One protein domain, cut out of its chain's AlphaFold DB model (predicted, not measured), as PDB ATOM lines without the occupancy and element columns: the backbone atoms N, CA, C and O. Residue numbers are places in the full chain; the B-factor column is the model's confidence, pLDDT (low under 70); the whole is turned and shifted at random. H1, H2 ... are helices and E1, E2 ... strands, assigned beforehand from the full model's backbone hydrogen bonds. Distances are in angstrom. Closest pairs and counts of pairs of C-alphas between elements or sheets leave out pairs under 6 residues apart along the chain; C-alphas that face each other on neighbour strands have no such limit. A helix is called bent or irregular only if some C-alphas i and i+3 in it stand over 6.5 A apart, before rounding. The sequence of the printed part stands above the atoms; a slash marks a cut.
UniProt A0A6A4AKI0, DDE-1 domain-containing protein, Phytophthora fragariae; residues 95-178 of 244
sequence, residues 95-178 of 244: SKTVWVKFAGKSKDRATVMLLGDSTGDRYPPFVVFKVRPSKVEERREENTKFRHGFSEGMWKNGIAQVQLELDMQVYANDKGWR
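Overview. This is residues 95 to 178 of the 244 residues of the protein "DDE-1 domain-containing protein" of Phytophthora fragariae (UniProt A0A6A4AKI0). Picture a small sheet of three short strands in the middle of an elongated outline, with the long loop of the E1 and E2 hairpin reaching to one end and H1 lying toward the other. H2 lies on the E3 side and only grazes the sheet, while the opening stretch, residues 95 to 109, runs loosely on the E1 side. The printed part has 84 residues with two named helices and three named strands, along the chain E1, E2, H1, H2, E3; the sheet's order is E1, E2, E3, mixed. The class is mixed, helices and strands, with 38 residues, under half, in named elements. The whole is only just compact, close to loose, with a radius of gyration of the C-alphas of 14.2 A and spans of 46 by 28 by 23 A.

Arrangement. Pass residues 95 to 109, which hold no named element, and look at E1, residues 110 to 113, an edge strand. It forms a hairpin with the inner strand E2, residues 126 to 130, antiparallel at 161 degrees; find N 111 and O 128 within hydrogen-bond range at 2.9 A. Next comes H1, residues 137 to 146, only just not on the sheet, with 4 pairs of C-alphas within 10 A. H1 and H2, residues 152 to 165, are close but not clearly touching; their closest C-alphas, Asn 143 and Glu 152, are 7.1 A apart. They run the same way at a shallow tilt of 13 degrees. H2 is on the sheet but only grazes it, with residues 159 to 163. The closest C-alphas of H2 and E3, residues 169 to 173, are those of Gln 163 and Gln 169, 6.0 A apart. E3, the other edge strand, is parallel to E2 at 27 degrees, with N 171 and O 127 within hydrogen-bond range at 2.8 A. E2, H1, H2 and E3 form a strand-helix-strand unit, two parallel neighbour strands with helices between them, and its crossover is right-handed. In H1 every O i to N i+4 pair is within hydrogen-bond range; in H2, 7 of 10 are.

Along the chain. Find C-alpha 110 at (16.328, 23.772, -40.078), where E1 begins; it spans 9.9 A, and E2 13.5 A. H1, 14.1 A long, begins at C-alpha 137, (35.562, 18.789, -53.019). H2 spans 18.9 A and is irregular: C-alphas 157 and 160 are 8.0 A apart. E3 runs 13.3 A to C-alpha 173 at (24.469, 20.791, -43.249).

Size, cuts and confidence. The C-alphas farthest apart are those of Thr 119 and Val 136, at 46.4 A. The printed part has no cut. The link from E1 to E2, 12 residues, is long. Residues 95 to 109, 158 and 166 have pLDDT under 70; the mean of the printed part is 77.1.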
ATOM      1  N   SER A  95       2.606  37.370 -31.831       30.73
ATOM      2  CA  SER A  95       2.144  36.170 -32.550       30.73
ATOM      3  C   SER A  95       2.856  34.895 -32.075       30.73
ATOM      4  O   SER A  95       4.078  34.804 -32.126       30.73
ATOM      5  N   LYS A  96       2.071  33.872 -31.712       33.31
ATOM      6  CA  LYS A  96       2.512  32.570 -31.162       33.31
ATOM      7  C   LYS A  96       3.282  31.653 -32.143       33.31
ATOM      8  O   LYS A  96       3.532  30.493 -31.829       33.31
ATOM      9  N   THR A  97       3.600  32.103 -33.360       34.22
ATOM     10  CA  THR A  97       4.246  31.280 -34.402       34.22
ATOM     11  C   THR A  97       5.019  32.158 -35.384       34.22
ATOM     12  O   THR A  97       4.445  33.076 -35.974       34.22
ATOM     13  N   VAL A  98       6.302  31.851 -35.599       36.84
ATOM     14  CA  VAL A  98       7.131  32.464 -36.649       36.84
ATOM     15  C   VAL A  98       7.134  31.546 -37.869       36.84
ATOM     16  O   VAL A  98       7.684  30.447 -37.841       36.84
ATOM     17  N   TRP A  99       6.500  31.989 -38.954       38.19
ATOM     18  CA  TRP A  99       6.355  31.200 -40.177       38.19
ATOM     19  C   TRP A  99       7.586  31.326 -41.081       38.19
ATOM     20  O   TRP A  99       7.652  32.202 -41.945       38.19
ATOM     21  N   VAL A 100       8.552  30.421 -40.912       44.06
ATOM     22  CA  VAL A 100       9.678  30.273 -41.847       44.06
ATOM     23  C   VAL A 100       9.157  29.706 -43.173       44.06
ATOM     24  O   VAL A 100       8.750  28.545 -43.255       44.06
ATOM     25  N   LYS A 101       9.169  30.524 -44.232       39.84
ATOM     26  CA  LYS A 101       8.779  30.109 -45.590       39.84
ATOM     27  C   LYS A 101       9.864  29.233 -46.227       39.84
ATOM     28  O   LYS A 101      10.733  29.724 -46.943       39.84
ATOM     29  N   PHE A 102       9.790  27.926 -45.990       43.62
ATOM     30  CA  PHE A 102      10.511  26.926 -46.784       43.62
ATOM     31  C   PHE A 102       9.947  26.833 -48.212       43.62
ATOM     32  O   PHE A 102       8.819  27.253 -48.476       43.62
ATOM     33  N   ALA A 103      10.703  26.245 -49.144       38.34
ATOM     34  CA  ALA A 103      10.389  26.240 -50.578       38.34
ATOM     35  C   ALA A 103       9.304  25.212 -50.981       38.34
ATOM     36  O   ALA A 103       9.310  24.706 -52.105       38.34
ATOM     37  N   GLY A 104       8.408  24.859 -50.052       36.28
ATOM     38  CA  GLY A 104       7.331  23.880 -50.234       36.28
ATOM     39  C   GLY A 104       7.789  22.427 -50.424       36.28
ATOM     40  O   GLY A 104       6.966  21.574 -50.749       36.28
ATOM     41  N   LYS A 105       9.083  22.113 -50.261       45.59
ATOM     42  CA  LYS A 105       9.629  20.784 -50.569       45.59
ATOM     43  C   LYS A 105       9.622  19.883 -49.343       45.59
ATOM     44  O   LYS A 105      10.052  20.254 -48.250       45.59
ATOM     45  N   SER A 106       9.164  18.647 -49.532       37.41
ATOM     46  CA  SER A 106       9.201  17.652 -48.466       37.41
ATOM     47  C   SER A 106      10.651  17.359 -48.065       37.41
ATOM     48  O   SER A 106      11.535  17.165 -48.902       37.41
ATOM     49  N   LYS A 107      10.889  17.301 -46.750       53.00
ATOM     50  CA  LYS A 107      12.216  17.148 -46.128       53.00
ATOM     51  C   LYS A 107      13.137  18.379 -46.228       53.00
ATOM     52  O   LYS A 107      14.331  18.200 -45.964       53.00
ATOM     53  N   ASP A 108      12.634  19.579 -46.528       60.28
ATOM     54  CA  ASP A 108      13.281  20.829 -46.086       60.28
ATOM     55  C   ASP A 108      13.320  20.849 -44.540       60.28
ATOM     56  O   ASP A 108      12.407  20.332 -43.893       60.28
ATOM     57  N   ARG A 109      14.407  21.354 -43.935       68.12
ATOM     58  CA  ARG A 109      14.612  21.386 -42.471       68.12
ATOM     59  C   ARG A 109      15.521  22.544 -42.057       68.12
ATOM     60  O   ARG A 109      16.436  22.899 -42.801       68.12
ATOM     61  N   ALA A 110      15.327  23.031 -40.836       76.19
ATOM     62  CA  ALA A 110      16.328  23.772 -40.078       76.19
ATOM     63  C   ALA A 110      16.332  23.271 -38.625       76.19
ATOM     64  O   ALA A 110      15.268  22.981 -38.083       76.19
ATOM     65  N   THR A 111      17.510  23.174 -38.010       78.12
ATOM     66  CA  THR A 111      17.667  22.997 -36.558       78.12
ATOM     67  C   THR A 111      17.997  24.356 -35.953       78.12
ATOM     68  O   THR A 111      18.915  25.016 -36.434       78.12
ATOM     69  N   VAL A 112      17.280  24.772 -34.910       80.62
ATOM     70  CA  VAL A 112      17.616  25.962 -34.113       80.62
ATOM     71  C   VAL A 112      18.215  25.485 -32.797       80.62
ATOM     72  O   VAL A 112      17.651  24.609 -32.148       80.62
ATOM     73  N   MET A 113      19.355  26.050 -32.416       83.88
ATOM     74  CA  MET A 113      19.998  25.835 -31.126       83.88
ATOM     75  C   MET A 113      19.921  27.146 -30.350       83.88
ATOM     76  O   MET A 113      20.407  28.177 -30.818       83.88
ATOM     77  N   LEU A 114      19.271  27.093 -29.191       83.19
ATOM     78  CA  LEU A 114      19.089  28.221 -28.285       83.19
ATOM     79  C   LEU A 114      20.051  28.091 -27.101       83.19
ATOM     80  O   LEU A 114      20.429  26.980 -26.728       83.19
ATOM     81  N   LEU A 115      20.407  29.226 -26.505       83.62
ATOM     82  CA  LEU A 115      21.101  29.302 -25.227       83.62
ATOM     83  C   LEU A 115      20.389  30.330 -24.341       83.62
ATOM     84  O   LEU A 115      19.970  31.391 -24.809       83.62
ATOM     85  N   GLY A 116      20.271  30.001 -23.062       82.81
ATOM     86  CA  GLY A 116      19.857  30.897 -21.990       82.81
ATOM     87  C   GLY A 116      20.539  30.477 -20.692       82.81
ATOM     88  O   GLY A 116      21.056  29.360 -20.605       82.81
ATOM     89  N   ASP A 117      20.581  31.377 -19.718       80.75
ATOM     90  CA  ASP A 117      21.314  31.195 -18.464       80.75
ATOM     91  C   ASP A 117      20.397  31.013 -17.237       80.75
ATOM     92  O   ASP A 117      19.194  30.759 -17.341       80.75
ATOM     93  N   SER A 118      20.995  31.101 -16.048       77.12
ATOM     94  CA  SER A 118      20.322  30.994 -14.755       77.12
ATOM     95  C   SER A 118      19.575  32.260 -14.320       77.12
ATOM     96  O   SER A 118      18.738  32.164 -13.420       77.12
ATOM     97  N   THR A 119      19.828  33.425 -14.930       77.75
ATOM     98  CA  THR A 119      19.045  34.655 -14.709       77.75
ATOM     99  C   THR A 119      17.838  34.761 -15.644       77.75
ATOM    100  O   THR A 119      16.901  35.505 -15.348       77.75
ATOM    101  N   GLY A 120      17.795  33.938 -16.696       73.62
ATOM    102  CA  GLY A 120      16.709  33.870 -17.675       73.62
ATOM    103  C   GLY A 120      16.966  34.716 -18.923       73.62
ATOM    104  O   GLY A 120      16.063  34.875 -19.756       73.62
ATOM    105  N   ASP A 121      18.186  35.239 -19.055       77.88
ATOM    106  CA  ASP A 121      18.657  35.948 -20.232       77.88
ATOM    107  C   ASP A 121      18.847  34.965 -21.398       77.88
ATOM    108  O   ASP A 121      18.926  33.744 -21.228       77.88
ATOM    109  N   ARG A 122      18.810  35.490 -22.626       81.31
ATOM    110  CA  ARG A 122      18.718  34.688 -23.855       81.31
ATOM    111  C   ARG A 122      19.706  35.203 -24.884       81.31
ATOM    112  O   ARG A 122      19.728  36.397 -25.171       81.31
ATOM    113  N   TYR A 123      20.480  34.290 -25.454       82.69
ATOM    114  CA  TYR A 123      21.591  34.615 -26.341       82.69
ATOM    115  C   TYR A 123      21.214  34.467 -27.827       82.69
ATOM    116  O   TYR A 123      20.251  33.760 -28.152       82.69
ATOM    117  N   PRO A 124      21.979  35.113 -28.731       84.56
ATOM    118  CA  PRO A 124      21.940  34.912 -30.179       84.56
ATOM    119  C   PRO A 124      21.669  33.464 -30.635       84.56
ATOM    120  O   PRO A 124      22.426  32.551 -30.301       84.56
ATOM    121  N   PRO A 125      20.608  33.205 -31.423       84.44
ATOM    122  CA  PRO A 125      20.289  31.856 -31.870       84.44
ATOM    123  C   PRO A 125      21.291  31.362 -32.922       84.44
ATOM    124  O   PRO A 125      21.761  32.113 -33.779       84.44
ATOM    125  N   PHE A 126      21.554  30.056 -32.923       85.62
ATOM    126  CA  PHE A 126      22.394  29.405 -33.929       85.62
ATOM    127  C   PHE A 126      21.536  28.446 -34.758       85.62
ATOM    128  O   PHE A 126      20.941  27.507 -34.227       85.62
ATOM    129  N   VAL A 127      21.460  28.665 -36.069       84.81
ATOM    130  CA  VAL A 127      20.532  27.966 -36.965       84.81
ATOM    131  C   VAL A 127      21.284  27.172 -38.027       84.81
ATOM    132  O   VAL A 127      22.079  27.719 -38.783       84.81
ATOM    133  N   VAL A 128      20.993  25.875 -38.123       84.25
ATOM    134  CA  VAL A 128      21.561  24.961 -39.122       84.25
ATOM    135  C   VAL A 128      20.492  24.614 -40.152       84.25
ATOM    136  O   VAL A 128      19.604  23.798 -39.897       84.25
ATOM    137  N   PHE A 129      20.581  25.208 -41.338       82.75
ATOM    138  CA  PHE A 129      19.723  24.876 -42.470       82.75
ATOM    139  C   PHE A 129      20.170  23.595 -43.167       82.75
ATOM    140  O   PHE A 129      21.355  23.268 -43.259       82.75
ATOM    141  N   LYS A 130      19.202  22.874 -43.733       83.38
ATOM    142  CA  LYS A 130      19.485  21.725 -44.584       83.38
ATOM    143  C   LYS A 130      19.847  22.156 -46.005       83.38
ATOM    144  O   LYS A 130      18.967  22.507 -46.789       83.38
ATOM    145  N   VAL A 131      21.122  22.055 -46.366       84.69
ATOM    146  CA  VAL A 131      21.639  22.438 -47.691       84.69
ATOM    147  C   VAL A 131      22.509  21.313 -48.238       84.69
ATOM    148  O   VAL A 131      23.365  20.783 -47.537       84.69
ATOM    149  N   ARG A 132      22.303  20.927 -49.504       88.00
ATOM    150  CA  ARG A 132      23.174  19.937 -50.155       88.00
ATOM    151  C   ARG A 132      24.547  20.571 -50.425       88.00
ATOM    152  O   ARG A 132      24.574  21.616 -51.076       88.00
ATOM    153  N   PRO A 133      25.661  19.959 -49.989       90.69
ATOM    154  CA  PRO A 133      26.992  20.495 -50.238       90.69
ATOM    155  C   PRO A 133      27.370  20.429 -51.725       90.69
ATOM    156  O   PRO A 133      26.715  19.772 -52.541       90.69
ATOM    157  N   SER A 134      28.471  21.100 -52.068       92.00
ATOM    158  CA  SER A 134      29.096  21.001 -53.390       92.00
ATOM    159  C   SER A 134      29.469  19.548 -53.727       92.00
ATOM    160  O   SER A 134      29.925  18.796 -52.864       92.00
ATOM    161  N   LYS A 135      29.312  19.171 -55.005       95.00
ATOM    162  CA  LYS A 135      29.856  17.920 -55.570       95.00
ATOM    163  C   LYS A 135      31.369  17.985 -55.827       95.00
ATOM    164  O   LYS A 135      31.994  16.946 -55.967       95.00
ATOM    165  N   VAL A 136      31.920  19.194 -55.949       95.88
ATOM    166  CA  VAL A 136      33.360  19.458 -56.094       95.88
ATOM    167  C   VAL A 136      33.944  19.649 -54.698       95.88
ATOM    168  O   VAL A 136      33.404  20.468 -53.947       95.88
ATOM    169  N   GLU A 137      35.002  18.904 -54.374       95.81
ATOM    170  CA  GLU A 137      35.562  18.789 -53.019       95.81
ATOM    171  C   GLU A 137      36.178  20.095 -52.511       95.81
ATOM    172  O   GLU A 137      35.689  20.652 -51.541       95.81
ATOM    173  N   GLU A 138      37.138  20.658 -53.242       96.25
ATOM    174  CA  GLU A 138      37.750  21.975 -52.990       96.25
ATOM    175  C   GLU A 138      36.699  23.055 -52.658       96.25
ATOM    176  O   GLU A 138      36.744  23.712 -51.617       96.25
ATOM    177  N   ARG A 139      35.651  23.169 -53.485       94.75
ATOM    178  CA  ARG A 139      34.540  24.104 -53.249       94.75
ATOM    179  C   ARG A 139      33.684  23.728 -52.031       94.75
ATOM    180  O   ARG A 139      33.051  24.603 -51.447       94.75
ATOM    181  N   ARG A 140      33.604  22.450 -51.647       94.88
ATOM    182  CA  ARG A 140      32.938  22.006 -50.410       94.88
ATOM    183  C   ARG A 140      33.751  22.429 -49.189       94.88
ATOM    184  O   ARG A 140      33.161  22.970 -48.262       94.88
ATOM    185  N   GLU A 141      35.066  22.250 -49.221       94.12
ATOM    186  CA  GLU A 141      35.987  22.677 -48.166       94.12
ATOM    187  C   GLU A 141      35.977  24.203 -47.998       94.12
ATOM    188  O   GLU A 141      35.754  24.686 -46.886       94.12
ATOM    189  N   GLU A 142      36.085  24.974 -49.090       96.06
ATOM    190  CA  GLU A 142      35.918  26.435 -49.051       96.06
ATOM    191  C   GLU A 142      34.570  26.855 -48.450       96.06
ATOM    192  O   GLU A 142      34.515  27.752 -47.609       96.06
ATOM    193  N   ASN A 143      33.468  26.243 -48.907       95.19
ATOM    194  CA  ASN A 143      32.131  26.583 -48.429       95.19
ATOM    195  C   ASN A 143      32.015  26.318 -46.925       95.19
ATOM    196  O   ASN A 143      31.493  27.160 -46.201       95.19
ATOM    197  N   THR A 144      32.521  25.182 -46.441       93.06
ATOM    198  CA  THR A 144      32.557  24.863 -45.008       93.06
ATOM    199  C   THR A 144      33.391  25.886 -44.233       93.06
ATOM    200  O   THR A 144      32.911  26.414 -43.235       93.06
ATOM    201  N   LYS A 145      34.598  26.210 -44.715       93.81
ATOM    202  CA  LYS A 145      35.574  27.063 -44.018       93.81
ATOM    203  C   LYS A 145      35.220  28.554 -43.994       93.81
ATOM    204  O   LYS A 145      35.488  29.215 -42.999       93.81
ATOM    205  N   PHE A 146      34.665  29.092 -45.080       94.62
ATOM    206  CA  PHE A 146      34.487  30.542 -45.271       94.62
ATOM    207  C   PHE A 146      33.028  30.985 -45.434       94.62
ATOM    208  O   PHE A 146      32.760  32.180 -45.532       94.62
ATOM    209  N   ARG A 147      32.092  30.037 -45.561       94.62
ATOM    210  CA  ARG A 147      30.689  30.299 -45.933       94.62
ATOM    211  C   ARG A 147      29.710  29.445 -45.115       94.62
ATOM    212  O   ARG A 147      28.593  29.195 -45.558       94.62
ATOM    213  N   HIS A 148      30.155  28.922 -43.968       93.75
ATOM    214  CA  HIS A 148      29.388  28.077 -43.038       93.75
ATOM    215  C   HIS A 148      28.654  26.878 -43.690       93.75
ATOM    216  O   HIS A 148      27.600  26.447 -43.224       93.75
ATOM    217  N   GLY A 149      29.195  26.339 -44.788       92.12
ATOM    218  CA  GLY A 149      28.631  25.243 -45.591       92.12
ATOM    219  C   GLY A 149      27.745  25.681 -46.771       92.12
ATOM    220  O   GLY A 149      27.391  24.850 -47.612       92.12
ATOM    221  N   PHE A 150      27.398  26.967 -46.882       89.75
ATOM    222  CA  PHE A 150      26.602  27.511 -47.986       89.75
ATOM    223  C   PHE A 150      27.421  27.675 -49.269       89.75
ATOM    224  O   PHE A 150      28.635  27.872 -49.246       89.75
ATOM    225  N   SER A 151      26.745  27.643 -50.420       87.88
ATOM    226  CA  SER A 151      27.375  28.025 -51.686       87.88
ATOM    227  C   SER A 151      27.638  29.532 -51.737       87.88
ATOM    228  O   SER A 151      26.888  30.319 -51.163       87.88
ATOM    229  N   GLU A 152      28.663  29.943 -52.484       89.44
ATOM    230  CA  GLU A 152      29.021  31.354 -52.688       89.44
ATOM    231  C   GLU A 152      27.826  32.236 -53.096       89.44
ATOM    232  O   GLU A 152      27.656  33.330 -52.563       89.44
ATOM    233  N   GLY A 153      26.957  31.737 -53.983       82.75
ATOM    234  CA  GLY A 153      25.738  32.441 -54.386       82.75
ATOM    235  C   GLY A 153      24.733  32.613 -53.243       82.75
ATOM    236  O   GLY A 153      24.181  33.692 -53.086       82.75
ATOM    237  N   MET A 154      24.520  31.594 -52.402       82.06
ATOM    238  CA  MET A 154      23.652  31.725 -51.219       82.06
ATOM    239  C   MET A 154      24.264  32.655 -50.165       82.06
ATOM    240  O   MET A 154      23.545  33.429 -49.537       82.06
ATOM    241  N   TRP A 155      25.588  32.604 -50.000       85.69
ATOM    242  CA  TRP A 155      26.334  33.451 -49.074       85.69
ATOM    243  C   TRP A 155      26.200  34.937 -49.428       85.69
ATOM    244  O   TRP A 155      25.781  35.737 -48.592       85.69
ATOM    245  N   LYS A 156      26.480  35.282 -50.695       80.50
ATOM    246  CA  LYS A 156      26.383  36.647 -51.235       80.50
ATOM    247  C   LYS A 156      24.943  37.157 -51.328       80.50
ATOM    248  O   LYS A 156      24.707  38.324 -51.047       80.50
ATOM    249  N   ASN A 157      23.979  36.300 -51.669       73.75
ATOM    250  CA  ASN A 157      22.586  36.708 -51.901       73.75
ATOM    251  C   ASN A 157      21.719  36.722 -50.623       73.75
ATOM    252  O   ASN A 157      20.496  36.623 -50.721       73.75
ATOM    253  N   GLY A 158      22.327  36.818 -49.436       68.81
ATOM    254  CA  GLY A 158      21.604  37.162 -48.210       68.81
ATOM    255  C   GLY A 158      22.140  36.553 -46.918       68.81
ATOM    256  O   GLY A 158      22.024  37.205 -45.890       68.81
ATOM    257  N   ILE A 159      22.747  35.357 -46.921       80.00
ATOM    258  CA  ILE A 159      23.114  34.685 -45.652       80.00
ATOM    259  C   ILE A 159      24.110  35.521 -44.833       80.00
ATOM    260  O   ILE A 159      23.889  35.720 -43.642       80.00
ATOM    261  N   ALA A 160      25.147  36.077 -45.467       77.44
ATOM    262  CA  ALA A 160      26.122  36.924 -44.773       77.44
ATOM    263  C   ALA A 160      25.484  38.194 -44.170       77.44
ATOM    264  O   ALA A 160      25.834  38.598 -43.065       77.44
ATOM    265  N   GLN A 161      24.519  38.799 -44.871       74.81
ATOM    266  CA  GLN A 161      23.786  39.981 -44.411       74.81
ATOM    267  C   GLN A 161      22.838  39.641 -43.249       74.81
ATOM    268  O   GLN A 161      22.850  40.317 -42.229       74.81
ATOM    269  N   VAL A 162      22.088  38.542 -43.365       74.81
ATOM    270  CA  VAL A 162      21.170  38.018 -42.339       74.81
ATOM    271  C   VAL A 162      21.883  37.769 -41.007       74.81
ATOM    272  O   VAL A 162      21.319  38.059 -39.956       74.81
ATOM    273  N   GLN A 163      23.127  37.279 -41.032       80.62
ATOM    274  CA  GLN A 163      23.925  37.111 -39.813       80.62
ATOM    275  C   GLN A 163      24.327  38.441 -39.159       80.62
ATOM    276  O   GLN A 163      24.301  38.543 -37.935       80.62
ATOM    277  N   LEU A 164      24.680  39.449 -39.962       77.12
ATOM    278  CA  LEU A 164      25.088  40.778 -39.488       77.12
ATOM    279  C   LEU A 164      23.906  41.621 -38.978       77.12
ATOM    280  O   LEU A 164      24.078  42.425 -38.069       77.12
ATOM    281  N   GLU A 165      22.719  41.460 -39.566       75.75
ATOM    282  CA  GLU A 165      21.529  42.259 -39.239       75.75
ATOM    283  C   GLU A 165      20.743  41.744 -38.025       75.75
ATOM    284  O   GLU A 165      20.035  42.524 -37.389       75.75
ATOM    285  N   LEU A 166      20.813  40.441 -37.731       69.31
ATOM    286  CA  LEU A 166      19.887  39.765 -36.809       69.31
ATOM    287  C   LEU A 166      20.564  39.149 -35.574       69.31
ATOM    288  O   LEU A 166      19.900  38.416 -34.844       69.31
ATOM    289  N   ASP A 167      21.859  39.427 -35.378       76.81
ATOM    290  CA  ASP A 167      22.715  38.892 -34.305       76.81
ATOM    291  C   ASP A 167      22.509  37.381 -34.095       76.81
ATOM    292  O   ASP A 167      21.937  36.914 -33.107       76.81
ATOM    293  N   MET A 168      22.878  36.604 -35.119       81.12
ATOM    294  CA  MET A 168      22.649  35.160 -35.146       81.12
ATOM    295  C   MET A 168      23.694  34.404 -35.972       81.12
ATOM    296  O   MET A 168      24.212  34.896 -36.982       81.12
ATOM    297  N   GLN A 169      23.951  33.150 -35.599       87.00
ATOM    298  CA  GLN A 169      24.770  32.248 -36.413       87.00
ATOM    299  C   GLN A 169      23.914  31.449 -37.392       87.00
ATOM    300  O   GLN A 169      22.885  30.886 -37.018       87.00
ATOM    301  N   VAL A 170      24.344  31.374 -38.654       86.94
ATOM    302  CA  VAL A 170      23.628  30.654 -39.717       86.94
ATOM    303  C   VAL A 170      24.587  29.724 -40.454       86.94
ATOM    304  O   VAL A 170      25.544  30.161 -41.083       86.94
ATOM    305  N   TYR A 171      24.301  28.426 -40.376       92.12
ATOM    306  CA  TYR A 171      25.116  27.331 -40.898       92.12
ATOM    307  C   TYR A 171      24.303  26.402 -41.806       92.12
ATOM    308  O   TYR A 171      23.070  26.403 -41.802       92.12
ATOM    309  N   ALA A 172      25.005  25.580 -42.580       88.25
ATOM    310  CA  ALA A 172      24.453  24.635 -43.539       88.25
ATOM    311  C   ALA A 172      24.997  23.214 -43.311       88.25
ATOM    312  O   ALA A 172      26.198  23.009 -43.155       88.25
ATOM    313  N   ASN A 173      24.112  22.212 -43.343       87.38
ATOM    314  CA  ASN A 173      24.469  20.791 -43.249       87.38
ATOM    315  C   ASN A 173      23.592  19.940 -44.189       87.38
ATOM    316  O   ASN A 173      22.418  20.246 -44.389       87.38
ATOM    317  N   ASP A 174      24.102  18.827 -44.720       86.69
ATOM    318  CA  ASP A 174      23.388  18.002 -45.706       86.69
ATOM    319  C   ASP A 174      22.145  17.295 -45.123       86.69
ATOM    320  O   ASP A 174      21.132  17.120 -45.815       86.69
ATOM    321  N   LYS A 175      22.180  16.951 -43.827       81.81
ATOM    322  CA  LYS A 175      21.017  16.429 -43.085       81.81
ATOM    323  C   LYS A 175      20.147  17.532 -42.465       81.81
ATOM    324  O   LYS A 175      18.957  17.294 -42.251       81.81
ATOM    325  N   GLY A 176      20.726  18.704 -42.185       75.81
ATOM    326  CA  GLY A 176      20.103  19.784 -41.404       75.81
ATOM    327  C   GLY A 176      20.044  19.538 -39.889       75.81
ATOM    328  O   GLY A 176      19.220  20.155 -39.222       75.81
ATOM    329  N   TRP A 177      20.868  18.625 -39.363       80.12
ATOM    330  CA  TRP A 177      21.031  18.338 -37.926       80.12
ATOM    331  C   TRP A 177      22.342  18.946 -37.386       80.12
ATOM    332  O   TRP A 177      23.195  19.363 -38.172       80.12
ATOM    333  N   ARG A 178      22.541  18.934 -36.063       81.38
ATOM    334  CA  ARG A 178      23.843  19.204 -35.420       81.38
ATOM    335  C   ARG A 178      24.821  18.029 -35.635       81.38
ATOM    336  O   ARG A 178      24.396  16.903 -35.891       81.38
TER     337      ARG A 178